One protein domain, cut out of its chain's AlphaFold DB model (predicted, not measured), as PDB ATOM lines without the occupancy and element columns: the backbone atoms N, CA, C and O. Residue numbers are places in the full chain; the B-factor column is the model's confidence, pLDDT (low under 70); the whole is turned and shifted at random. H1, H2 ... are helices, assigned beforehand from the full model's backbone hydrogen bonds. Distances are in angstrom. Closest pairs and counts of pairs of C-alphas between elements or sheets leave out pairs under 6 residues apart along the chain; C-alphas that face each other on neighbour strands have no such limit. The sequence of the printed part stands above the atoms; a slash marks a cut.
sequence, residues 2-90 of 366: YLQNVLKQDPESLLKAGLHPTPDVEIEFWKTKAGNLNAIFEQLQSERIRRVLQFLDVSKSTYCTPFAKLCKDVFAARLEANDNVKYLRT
ATOM      1  N   TYR A   2      91.123 197.833 163.875       56.94
ATOM      2  CA  TYR A   2      92.349 197.041 163.620       56.94
ATOM      3  C   TYR A   2      92.279 196.126 162.374       56.94
ATOM      4  O   TYR A   2      93.154 196.175 161.519       56.94
ATOM      5  N   LEU A   3      91.178 195.379 162.207       59.69
ATOM      6  CA  LEU A   3      90.935 194.497 161.049       59.69
ATOM      7  C   LEU A   3      91.006 195.226 159.697       59.69
ATOM      8  O   LEU A   3      91.603 194.733 158.747       59.69
ATOM      9  N   GLN A   4      90.419 196.422 159.617       59.50
ATOM     10  CA  GLN A   4      90.446 197.228 158.397       59.50
ATOM     11  C   GLN A   4      91.836 197.808 158.125       59.50
ATOM     12  O   GLN A   4      92.190 197.980 156.965       59.50
ATOM     13  N   ASN A   5      92.630 198.084 159.163       66.69
ATOM     14  CA  ASN A   5      93.996 198.574 158.993       66.69
ATOM     15  C   ASN A   5      94.923 197.484 158.442       66.69
ATOM     16  O   ASN A   5      95.666 197.760 157.508       66.69
ATOM     17  N   VAL A   6      94.826 196.243 158.935       63.78
ATOM     18  CA  VAL A   6      95.614 195.107 158.409       63.78
ATOM     19  C   VAL A   6      95.245 194.796 156.952       63.78
ATOM     20  O   VAL A   6      96.115 194.507 156.134       63.78
ATOM     21  N   LEU A   7      93.964 194.919 156.590       62.94
ATOM     22  CA  LEU A   7      93.508 194.726 155.209       62.94
ATOM     23  C   LEU A   7      93.978 195.835 154.251       62.94
ATOM     24  O   LEU A   7      94.169 195.566 153.069       62.94
ATOM     25  N   LYS A   8      94.193 197.061 154.745       71.12
ATOM     26  CA  LYS A   8      94.650 198.216 153.948       71.12
ATOM     27  C   LYS A   8      96.165 198.271 153.728       71.12
ATOM     28  O   LYS A   8      96.623 199.139 152.992       71.12
ATOM     29  N   GLN A   9      96.943 197.391 154.359       68.62
ATOM     30  CA  GLN A   9      98.393 197.365 154.178       68.62
ATOM     31  C   GLN A   9      98.757 196.927 152.754       68.62
ATOM     32  O   GLN A   9      98.404 195.821 152.319       68.62
ATOM     33  N   ASP A  10      99.484 197.802 152.062       71.50
ATOM     34  CA  ASP A  10      99.947 197.651 150.684       71.50
ATOM     35  C   ASP A  10     101.485 197.646 150.670       71.50
ATOM     36  O   ASP A  10     102.080 198.592 151.200       71.50
ATOM     37  N   PRO A  11     102.148 196.631 150.096       63.16
ATOM     38  CA  PRO A  11     103.609 196.604 150.021       63.16
ATOM     39  C   PRO A  11     104.192 197.762 149.202       63.16
ATOM     40  O   PRO A  11     105.289 198.232 149.488       63.16
ATOM     41  N   GLU A  12     103.429 198.335 148.263       70.06
ATOM     42  CA  GLU A  12     103.869 199.528 147.532       70.06
ATOM     43  C   GLU A  12     103.980 200.778 148.419       70.06
ATOM     44  O   GLU A  12     104.534 201.781 147.979       70.06
ATOM     45  N   SER A  13     103.454 200.768 149.651       72.19
ATOM     46  CA  SER A  13     103.445 201.944 150.532       72.19
ATOM     47  C   SER A  13     104.845 202.478 150.847       72.19
ATOM     48  O   SER A  13     105.029 203.692 150.861       72.19
ATOM     49  N   LEU A  14     105.841 201.601 151.016       68.69
ATOM     50  CA  LEU A  14     107.228 202.004 151.280       68.69
ATOM     51  C   LEU A  14     107.886 202.612 150.036       68.69
ATOM     52  O   LEU A  14     108.512 203.666 150.121       68.69
ATOM     53  N   LEU A  15     107.656 202.018 148.862       67.12
ATOM     54  CA  LEU A  15     108.112 202.574 147.583       67.12
ATOM     55  C   LEU A  15     107.417 203.905 147.248       67.12
ATOM     56  O   LEU A  15     108.035 204.795 146.666       67.12
ATOM     57  N   LYS A  16     106.136 204.056 147.608       69.56
ATOM     58  CA  LYS A  16     105.355 205.298 147.448       69.56
ATOM     59  C   LYS A  16     105.801 206.390 148.420       69.56
ATOM     60  O   LYS A  16     105.695 207.563 148.084       69.56
ATOM     61  N   ALA A  17     106.323 206.013 149.587       67.69
ATOM     62  CA  ALA A  17     106.902 206.933 150.562       67.69
ATOM     63  C   ALA A  17     108.300 207.446 150.164       67.69
ATOM     64  O   ALA A  17     108.902 208.202 150.922       67.69
ATOM     65  N   GLY A  18     108.822 207.044 148.999       65.69
ATOM     66  CA  GLY A  18     110.149 207.443 148.525       65.69
ATOM     67  C   GLY A  18     111.298 206.683 149.185       65.69
ATOM     68  O   GLY A  18     112.449 207.060 149.004       65.69
ATOM     69  N   LEU A  19     111.008 205.615 149.935       73.88
ATOM     70  CA  LEU A  19     112.041 204.752 150.499       73.88
ATOM     71  C   LEU A  19     112.574 203.787 149.431       73.88
ATOM     72  O   LEU A  19     111.865 203.430 148.484       73.88
ATOM     73  N   HIS A  20     113.806 203.308 149.634       82.19
ATOM     74  CA  HIS A  20     114.474 202.323 148.771       82.19
ATOM     75  C   HIS A  20     114.608 200.958 149.458       82.19
ATOM     76  O   HIS A  20     115.724 200.553 149.793       82.19
ATOM     77  N   PRO A  21     113.490 200.247 149.706       86.62
ATOM     78  CA  PRO A  21     113.533 198.934 150.328       86.62
ATOM     79  C   PRO A  21     114.289 197.929 149.453       86.62
ATOM     80  O   PRO A  21     114.327 198.045 148.221       86.62
ATOM     81  N   THR A  22     114.895 196.951 150.121       89.12
ATOM     82  CA  THR A  22     115.491 195.761 149.508       89.12
ATOM     83  C   THR A  22     114.459 194.627 149.437       89.12
ATOM     84  O   THR A  22     113.460 194.675 150.154       89.12
ATOM     85  N   PRO A  23     114.697 193.577 148.626       88.25
ATOM     86  CA  PRO A  23     113.721 192.503 148.397       88.25
ATOM     87  C   PRO A  23     113.292 191.721 149.645       88.25
ATOM     88  O   PRO A  23     112.236 191.088 149.655       88.25
ATOM     89  N   ASP A  24     114.100 191.749 150.709       88.00
ATOM     90  CA  ASP A  24     113.768 191.095 151.979       88.00
ATOM     91  C   ASP A  24     112.553 191.749 152.649       88.00
ATOM     92  O   ASP A  24     111.797 191.085 153.358       88.00
ATOM     93  N   VAL A  25     112.329 193.043 152.394       86.94
ATOM     94  CA  VAL A  25     111.209 193.799 152.957       86.94
ATOM     95  C   VAL A  25     109.876 193.258 152.446       86.94
ATOM     96  O   VAL A  25     108.960 193.082 153.249       86.94
ATOM     97  N   GLU A  26     109.764 192.922 151.158       86.69
ATOM     98  CA  GLU A  26     108.561 192.291 150.599       86.69
ATOM     99  C   GLU A  26     108.307 190.915 151.237       86.69
ATOM    100  O   GLU A  26     107.175 190.592 151.607       86.69
ATOM    101  N   ILE A  27     109.356 190.108 151.438       87.88
ATOM    102  CA  ILE A  27     109.234 188.793 152.089       87.88
ATOM    103  C   ILE A  27     108.726 188.947 153.527       87.88
ATOM    104  O   ILE A  27     107.757 188.284 153.917       87.88
ATOM    105  N   GLU A  28     109.344 189.827 154.313       88.25
ATOM    106  CA  GLU A  28     108.958 190.069 155.705       88.25
ATOM    107  C   GLU A  28     107.570 190.706 155.819       88.25
ATOM    108  O   GLU A  28     106.792 190.350 156.714       88.25
ATOM    109  N   PHE A  29     107.197 191.573 154.875       88.31
ATOM    110  CA  PHE A  29     105.850 192.120 154.774       88.31
ATOM    111  C   PHE A  29     104.815 191.001 154.619       88.31
ATOM    112  O   PHE A  29     103.850 190.939 155.388       88.31
ATOM    113  N   TRP A  30     105.019 190.079 153.672       89.88
ATOM    114  CA  TRP A  30     104.088 188.972 153.453       89.88
ATOM    115  C   TRP A  30     104.053 187.991 154.616       89.88
ATOM    116  O   TRP A  30     102.960 187.565 154.997       89.88
ATOM    117  N   LYS A  31     105.199 187.676 155.232       90.12
ATOM    118  CA  LYS A  31     105.258 186.842 156.444       90.12
ATOM    119  C   LYS A  31     104.473 187.471 157.592       90.12
ATOM    120  O   LYS A  31     103.634 186.805 158.200       90.12
ATOM    121  N   THR A  32     104.679 188.763 157.841       88.50
ATOM    122  CA  THR A  32     103.984 189.511 158.896       88.50
ATOM    123  C   THR A  32     102.484 189.591 158.616       88.50
ATOM    124  O   THR A  32     101.667 189.314 159.496       88.50
ATOM    125  N   LYS A  33     102.094 189.907 157.375       87.31
ATOM    126  CA  LYS A  33     100.686 189.979 156.959       87.31
ATOM    127  C   LYS A  33      99.993 188.622 157.079       87.31
ATOM    128  O   LYS A  33      98.888 188.554 157.618       87.31
ATOM    129  N   ALA A  34     100.646 187.543 156.650       89.31
ATOM    130  CA  ALA A  34     100.147 186.181 156.808       89.31
ATOM    131  C   ALA A  34      99.997 185.802 158.289       89.31
ATOM    132  O   ALA A  34      98.933 185.329 158.686       89.31
ATOM    133  N   GLY A  35     101.010 186.068 159.121       89.12
ATOM    134  CA  GLY A  35     100.973 185.823 160.566       89.12
ATOM    135  C   GLY A  35      99.816 186.551 161.255       89.12
ATOM    136  O   GLY A  35      99.012 185.923 161.945       89.12
ATOM    137  N   ASN A  36      99.658 187.849 160.980       88.00
ATOM    138  CA  ASN A  36      98.562 188.660 161.512       88.00
ATOM    139  C   ASN A  36      97.186 188.130 161.081       88.00
ATOM    140  O   ASN A  36      96.287 188.004 161.911       88.00
ATOM    141  N   LEU A  37      97.007 187.795 159.799       88.62
ATOM    142  CA  LEU A  37      95.737 187.277 159.281       88.62
ATOM    143  C   LEU A  37      95.420 185.867 159.796       88.62
ATOM    144  O   LEU A  37      94.252 185.564 160.042       88.62
ATOM    145  N   ASN A  38      96.433 185.020 160.002       89.12
ATOM    146  CA  ASN A  38      96.275 183.708 160.631       89.12
ATOM    147  C   ASN A  38      95.826 183.857 162.097       89.12
ATOM    148  O   ASN A  38      94.823 183.257 162.477       89.12
ATOM    149  N   ALA A  39      96.475 184.728 162.878       88.19
ATOM    150  CA  ALA A  39      96.097 184.997 164.268       88.19
ATOM    151  C   ALA A  39      94.679 185.588 164.385       88.19
ATOM    152  O   ALA A  39      93.881 185.173 165.225       88.19
ATOM    153  N   ILE A  40      94.325 186.528 163.502       85.56
ATOM    154  CA  ILE A  40      92.968 187.080 163.419       85.56
ATOM    155  C   ILE A  40      91.953 185.979 163.096       85.56
ATOM    156  O   ILE A  40      90.875 185.940 163.685       85.56
ATOM    157  N   PHE A  41      92.273 185.087 162.159       84.81
ATOM    158  CA  PHE A  41      91.380 183.996 161.791       84.81
ATOM    159  C   PHE A  41      91.139 183.039 162.965       84.81
ATOM    160  O   PHE A  41      89.993 182.676 163.219       84.81
ATOM    161  N   GLU A  42      92.178 182.689 163.724       86.56
ATOM    162  CA  GLU A  42      92.048 181.888 164.947       86.56
ATOM    163  C   GLU A  42      91.165 182.579 165.993       86.56
ATOM    164  O   GLU A  42      90.258 181.957 166.551       86.56
ATOM    165  N   GLN A  43      91.345 183.890 166.195       84.75
ATOM    166  CA  GLN A  43      90.479 184.674 167.078       84.75
ATOM    167  C   GLN A  43      89.021 184.640 166.610       84.75
ATOM    168  O   GLN A  43      88.127 184.360 167.410       84.75
ATOM    169  N   LEU A  44      88.762 184.856 165.317       81.81
ATOM    170  CA  LEU A  44      87.415 184.805 164.740       81.81
ATOM    171  C   LEU A  44      86.762 183.422 164.889       81.81
ATOM    172  O   LEU A  44      85.539 183.330 164.999       81.81
ATOM    173  N   GLN A  45      87.557 182.351 164.924       81.31
ATOM    174  CA  GLN A  45      87.063 180.997 165.154       81.31
ATOM    175  C   GLN A  45      86.827 180.650 166.628       81.31
ATOM    176  O   GLN A  45      86.197 179.623 166.892       81.31
ATOM    177  N   SER A  46      87.270 181.484 167.572       86.81
ATOM    178  CA  SER A  46      87.076 181.243 169.003       86.81
ATOM    179  C   SER A  46      85.596 181.111 169.376       86.81
ATOM    180  O   SER A  46      84.721 181.799 168.838       86.81
ATOM    181  N   GLU A  47      85.300 180.255 170.358       81.31
ATOM    182  CA  GLU A  47      83.927 180.041 170.832       81.31
ATOM    183  C   GLU A  47      83.244 181.331 171.287       81.31
ATOM    184  O   GLU A  47      82.044 181.503 171.084       81.31
ATOM    185  N   ARG A  48      84.003 182.254 171.888       82.81
ATOM    186  CA  ARG A  48      83.488 183.544 172.345       82.81
ATOM    187  C   ARG A  48      82.929 184.357 171.179       82.81
ATOM    188  O   ARG A  48      81.821 184.874 171.281       82.81
ATOM    189  N   ILE A  49      83.670 184.450 170.075       80.50
ATOM    190  CA  ILE A  49      83.241 185.210 168.893       80.50
ATOM    191  C   ILE A  49      82.105 184.483 168.166       80.50
ATOM    192  O   ILE A  49      81.138 185.128 167.766       80.50
ATOM    193  N   ARG A  50      82.135 183.145 168.093       78.69
ATOM    194  CA  ARG A  50      81.017 182.357 167.544       78.69
ATOM    195  C   ARG A  50      79.713 182.548 168.326       78.69
ATOM    196  O   ARG A  50      78.671 182.736 167.705       78.69
ATOM    197  N   ARG A  51      79.763 182.568 169.663       79.31
ATOM    198  CA  ARG A  51      78.587 182.860 170.506       79.31
ATOM    199  C   ARG A  51      78.060 184.271 170.260       79.31
ATOM    200  O   ARG A  51      76.863 184.441 170.065       79.31
ATOM    201  N   VAL A  52      78.938 185.277 170.204       79.88
ATOM    202  CA  VAL A  52      78.546 186.666 169.897       79.88
ATOM    203  C   VAL A  52      77.855 186.761 168.532       79.88
ATOM    204  O   VAL A  52      76.856 187.465 168.412       79.88
ATOM    205  N   LEU A  53      78.322 186.015 167.528       74.81
ATOM    206  CA  LEU A  53      77.681 185.972 166.213       74.81
ATOM    207  C   LEU A  53      76.292 185.339 166.247       74.81
ATOM    208  O   LEU A  53      75.380 185.882 165.635       74.81
ATOM    209  N   GLN A  54      76.113 184.248 166.996       76.56
ATOM    210  CA  GLN A  54      74.798 183.626 167.183       76.56
ATOM    211  C   GLN A  54      73.811 184.582 167.867       76.56
ATOM    212  O   GLN A  54      72.671 184.702 167.431       76.56
ATOM    213  N   PHE A  55      74.250 185.317 168.896       78.50
ATOM    214  CA  PHE A  55      73.410 186.328 169.549       78.50
ATOM    215  C   PHE A  55      73.049 187.486 168.611       78.50
ATOM    216  O   PHE A  55      71.894 187.914 168.579       78.50
ATOM    217  N   LEU A  56      74.016 187.982 167.835       75.31
ATOM    218  CA  LEU A  56      73.785 189.048 166.860       75.31
ATOM    219  C   LEU A  56      72.791 188.614 165.770       75.31
ATOM    220  O   LEU A  56      71.921 189.406 165.402       75.31
ATOM    221  N   ASP A  57      72.866 187.361 165.323       76.38
ATOM    222  CA  ASP A  57      71.958 186.789 164.326       76.38
ATOM    223  C   ASP A  57      70.524 186.645 164.863       76.38
ATOM    224  O   ASP A  57      69.570 187.123 164.248       76.38
ATOM    225  N   VAL A  58      70.369 186.123 166.087       79.19
ATOM    226  CA  VAL A  58      69.064 186.031 166.775       79.19
ATOM    227  C   VAL A  58      68.439 187.413 166.996       79.19
ATOM    228  O   VAL A  58      67.228 187.579 166.862       79.19
ATOM    229  N   SER A  59      69.257 188.430 167.280       79.50
ATOM    230  CA  SER A  59      68.799 189.816 167.457       79.50
ATOM    231  C   SER A  59      68.451 190.544 166.147       79.50
ATOM    232  O   SER A  59      68.056 191.709 166.197       79.50
ATOM    233  N   LYS A  60      68.599 189.890 164.980       75.62
ATOM    234  CA  LYS A  60      68.466 190.493 163.636       75.62
ATOM    235  C   LYS A  60      69.271 191.792 163.487       75.62
ATOM    236  O   LYS A  60      68.814 192.763 162.884       75.62
ATOM    237  N   SER A  61      70.473 191.818 164.062       75.88
ATOM    238  CA  SER A  61      71.323 193.006 164.065       75.88
ATOM    239  C   SER A  61      71.744 193.404 162.649       75.88
ATOM    240  O   SER A  61      72.186 192.576 161.850       75.88
ATOM    241  N   THR A  62      71.713 194.704 162.352       78.50
ATOM    242  CA  THR A  62      72.208 195.268 161.083       78.50
ATOM    243  C   THR A  62      73.719 195.075 160.888       78.50
ATOM    244  O   THR A  62      74.220 195.205 159.771       78.50
ATOM    245  N   TYR A  63      74.453 194.718 161.949       74.56
ATOM    246  CA  TYR A  63      75.901 194.495 161.926       74.56
ATOM    247  C   TYR A  63      76.318 193.076 161.503       74.56
ATOM    248  O   TYR A  63      77.495 192.871 161.192       74.56
ATOM    249  N   CYS A  64      75.387 192.115 161.417       74.19
ATOM    250  CA  CYS A  64      75.686 190.746 160.977       74.19
ATOM    251  C   CYS A  64      76.249 190.705 159.552       74.19
ATOM    252  O   CYS A  64      77.277 190.075 159.304       74.19
ATOM    253  N   THR A  65      75.626 191.426 158.618       78.44
ATOM    254  CA  THR A  65      76.022 191.419 157.201       78.44
ATOM    255  C   THR A  65      77.403 192.056 156.965       78.44
ATOM    256  O   THR A  65      78.240 191.416 156.320       78.44
ATOM    257  N   PRO A  66      77.721 193.257 157.500       82.06
ATOM    258  CA  PRO A  66      79.071 193.821 157.412       82.06
ATOM    259  C   PRO A  66      80.146 192.946 158.065       82.06
ATOM    260  O   PRO A  66      81.252 192.843 157.533       82.06
ATOM    261  N   PHE A  67      79.837 192.297 159.192       79.94
ATOM    262  CA  PHE A  67      80.782 191.409 159.864       79.94
ATOM    263  C   PHE A  67      81.036 190.126 159.061       79.94
ATOM    264  O   PHE A  67      82.187 189.738 158.874       79.94
ATOM    265  N   ALA A  68      79.990 189.495 158.520       79.50
ATOM    266  CA  ALA A  68      80.129 188.327 157.652       79.50
ATOM    267  C   ALA A  68      80.963 188.649 156.400       79.50
ATOM    268  O   ALA A  68      81.834 187.865 156.013       79.50
ATOM    269  N   LYS A  69      80.754 189.834 155.808       83.38
ATOM    270  CA  LYS A  69      81.589 190.341 154.714       83.38
ATOM    271  C   LYS A  69      83.049 190.492 155.149       83.38
ATOM    272  O   LYS A  69      83.927 189.972 154.472       83.38
ATOM    273  N   LEU A  70      83.305 191.102 156.307       82.56
ATOM    274  CA  LEU A  70      84.660 191.262 156.841       82.56
ATOM    275  C   LEU A  70      85.357 189.913 157.076       82.56
ATOM    276  O   LEU A  70      86.527 189.769 156.740       82.56
ATOM    277  N   CYS A  71      84.654 188.905 157.596       81.25
ATOM    278  CA  CYS A  71      85.196 187.553 157.750       81.25
ATOM    279  C   CYS A  71      85.563 186.916 156.406       81.25
ATOM    280  O   CYS A  71      86.610 186.275 156.294       81.25
ATOM    281  N   LYS A  72      84.725 187.104 155.380       85.31
ATOM    282  CA  LYS A  72      85.008 186.631 154.020       85.31
ATOM    283  C   LYS A  72      86.241 187.327 153.436       85.31
ATOM    284  O   LYS A  72      87.100 186.647 152.879       85.31
ATOM    285  N   ASP A  73      86.353 188.641 153.620       85.75
ATOM    286  CA  ASP A  73      87.491 189.440 153.155       85.75
ATOM    287  C   ASP A  73      88.792 189.020 153.863       85.75
ATOM    288  O   ASP A  73      89.817 188.823 153.215       85.75
ATOM    289  N   VAL A  74      88.744 188.787 155.182       85.44
ATOM    290  CA  VAL A  74      89.879 188.264 155.965       85.44
ATOM    291  C   VAL A  74      90.290 186.874 155.485       85.44
ATOM    292  O   VAL A  74      91.482 186.609 155.342       85.44
ATOM    293  N   PHE A  75      89.336 185.982 155.209       85.88
ATOM    294  CA  PHE A  75      89.641 184.643 154.708       85.88
ATOM    295  C   PHE A  75      90.298 184.683 153.321       85.88
ATOM    296  O   PHE A  75      91.292 183.992 153.098       85.88
ATOM    297  N   ALA A  76      89.794 185.522 152.412       87.81
ATOM    298  CA  ALA A  76      90.387 185.712 151.091       87.81
ATOM    299  C   ALA A  76      91.807 186.301 151.182       87.81
ATOM    300  O   ALA A  76      92.738 185.733 150.615       87.81
ATOM    301  N   ALA A  77      91.992 187.368 151.966       87.19
ATOM    302  CA  ALA A  77      93.300 187.989 152.182       87.19
ATOM    303  C   ALA A  77      94.300 187.029 152.850       87.19
ATOM    304  O   ALA A  77      95.493 187.063 152.556       87.19
ATOM    305  N   ARG A  78      93.827 186.148 153.741       88.69
ATOM    306  CA  ARG A  78      94.647 185.110 154.378       88.69
ATOM    307  C   ARG A  78      95.132 184.076 153.363       88.69
ATOM    308  O   ARG A  78      96.294 183.679 153.415       88.69
ATOM    309  N   LEU A  79      94.251 183.618 152.472       89.62
ATOM    310  CA  LEU A  79      94.626 182.686 151.405       89.62
ATOM    311  C   LEU A  79      95.669 183.311 150.471       89.62
ATOM    312  O   LEU A  79      96.668 182.658 150.185       89.62
ATOM    313  N   GLU A  80      95.469 184.572 150.078       90.00
ATOM    314  CA  GLU A  80      96.438 185.344 149.289       90.00
ATOM    315  C   GLU A  80      97.795 185.418 150.002       90.00
ATOM    316  O   GLU A  80      98.818 185.024 149.444       90.00
ATOM    317  N   ALA A  81      97.808 185.875 151.258       89.38
ATOM    318  CA  ALA A  81      99.043 186.083 152.002       89.38
ATOM    319  C   ALA A  81      99.828 184.782 152.220       89.38
ATOM    320  O   ALA A  81     101.041 184.764 152.035       89.38
ATOM    321  N   ASN A  82      99.154 183.679 152.559       90.75
ATOM    322  CA  ASN A  82      99.816 182.388 152.759       90.75
ATOM    323  C   ASN A  82     100.376 181.800 151.448       90.75
ATOM    324  O   ASN A  82     101.463 181.218 151.468       90.75
ATOM    325  N   ASP A  83      99.672 181.949 150.319       91.88
ATOM    326  CA  ASP A  83     100.182 181.510 149.009       91.88
ATOM    327  C   ASP A  83     101.410 182.336 148.601       91.88
ATOM    328  O   ASP A  83     102.439 181.770 148.231       91.88
ATOM    329  N   ASN A  84     101.348 183.661 148.767       90.69
ATOM    330  CA  ASN A  84     102.468 184.553 148.471       90.69
ATOM    331  C   ASN A  84     103.696 184.212 149.324       90.69
ATOM    332  O   ASN A  84     104.780 184.051 148.770       90.69
ATOM    333  N   VAL A  85     103.538 184.001 150.639       92.00
ATOM    334  CA  VAL A  85     104.644 183.571 151.518       92.00
ATOM    335  C   VAL A  85     105.250 182.251 151.046       92.00
ATOM    336  O   VAL A  85     106.473 182.121 150.997       92.00
ATOM    337  N   LYS A  86     104.419 181.271 150.671       92.12
ATOM    338  CA  LYS A  86     104.891 179.965 150.191       92.12
ATOM    339  C   LYS A  86     105.800 180.106 148.968       92.12
ATOM    340  O   LYS A  86     106.841 179.454 148.918       92.12
ATOM    341  N   TYR A  87     105.409 180.930 147.998       91.12
ATOM    342  CA  TYR A  87     106.194 181.142 146.784       91.12
ATOM    343  C   TYR A  87     107.414 182.036 147.025       91.12
ATOM    344  O   TYR A  87     108.518 181.668 146.630       91.12
ATOM    345  N   LEU A  88     107.255 183.161 147.727       90.81
ATOM    346  CA  LEU A  88     108.340 184.106 148.002       90.81
ATOM    347  C   LEU A  88     109.451 183.521 148.875       90.81
ATOM    348  O   LEU A  88     110.614 183.867 148.687       90.81
ATOM    349  N   ARG A  89     109.140 182.561 149.753       91.06
ATOM    350  CA  ARG A  89     110.151 181.826 150.528       91.06
ATOM    351  C   ARG A  89     111.216 181.162 149.644       91.06
ATOM    352  O   ARG A  89     112.350 180.994 150.076       91.06
ATOM    353  N   THR A  90     110.888 180.805 148.399       92.19
ATOM    354  CA  THR A  90     111.873 180.225 147.465       92.19
ATOM    355  C   THR A  90     112.963 181.215 147.035       92.19
ATOM    356  O   THR A  90     114.040 180.785 146.627       92.19
TER     357      THR A  90
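What this domain is: This is residues 2 to 90 of the 366 residues of the protein "DHC_N1 domain-containing protein" of archaeon (UniProt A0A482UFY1). Two long helices, H5 and H3, cross at 38 degrees and run opposite ways, making the core of an elongated, loosely built domain. After the last residue of H3 the chain turns a corner into H4, whose lines stand at 63 degrees to each other, and then folds back into H5; short H1 sits over one side of the long pair, near the crossing, while short H2 lies off toward the other end, apart from H3 and H5. The printed part has 89 residues with five named helices, in the order H1, H2, H3, H4, H5, and no named strand; the class is all helix. The whole is loose, with a radius of gyration of the C-alphas of 16.1 A, and spans 51 by 26 by 16 A.

Where its parts are: The longest helix, H5, holds residues 64 to 90 and measures 40.0 A from C-alpha 64 at (75.686, 190.746, 160.977) to C-alpha 90 at (111.873, 180.225, 147.465). H3, residues 23 to 45, is 33.5 A long and begins with C-alpha 23 at (113.721, 192.503, 148.397). H4, residues 47 to 58, is 16.5 A long. H1 is residues 2 to 7, with C-alpha 2 at (92.349, 197.041, 163.620), and H2 is residues 12 to 16.

How they stand to each other: H5 and H3 touch, with 22 pairs of C-alphas within 8 A; the closest are those of Ala 34 and Ala 81, 4.9 A apart. Their tilt of 38 degrees is only just steep, and they run opposite ways. H4 and H5 form a helical hairpin at 36 degrees, only just a steep tilt; they only just touch, with 3 pairs of C-alphas within 8 A, through residues 53 to 57 of H4 and residue 64 of H5. Their closest C-alphas are those of Asp 57 and Cys 64, 6.4 A apart. H3 and H4 are close but not clearly touching, with the C-alphas of Leu 44 and Arg 50 closest at 7.4 A. H1 only just touches H3, with 3 pairs of C-alphas within 8 A, through residues 33 to 37 of H3; the closest C-alphas are those of Val 6 and Lys 33, 7.4 A apart, at a steep tilt of 48 degrees. H1 is close to H5 but not clearly touching it, with the C-alphas of Leu 7 and Ala 77 closest at 7.4 A. H2 touches no helix. Every O i to N i+4 pair is within hydrogen-bond range in H1, H2 and H4; in H3 it is 18 of 19 and in H5 22 of 23.

The domain as a whole: The two C-alphas farthest apart, those of His 20 and Val 58, are 51.5 A from each other. Residues 15 to 22 stand free, and so do residues 45 to 52, of which 47 to 52 belong to H4. The printed part has no cut. The links H1 to H2, H3 to H4 and H4 to H5 are tight, and H2 to H3 is short. The mean pLDDT of the printed part is 81.1; residues 2 to 7, 9, 11 and 14 to 18 are under 70.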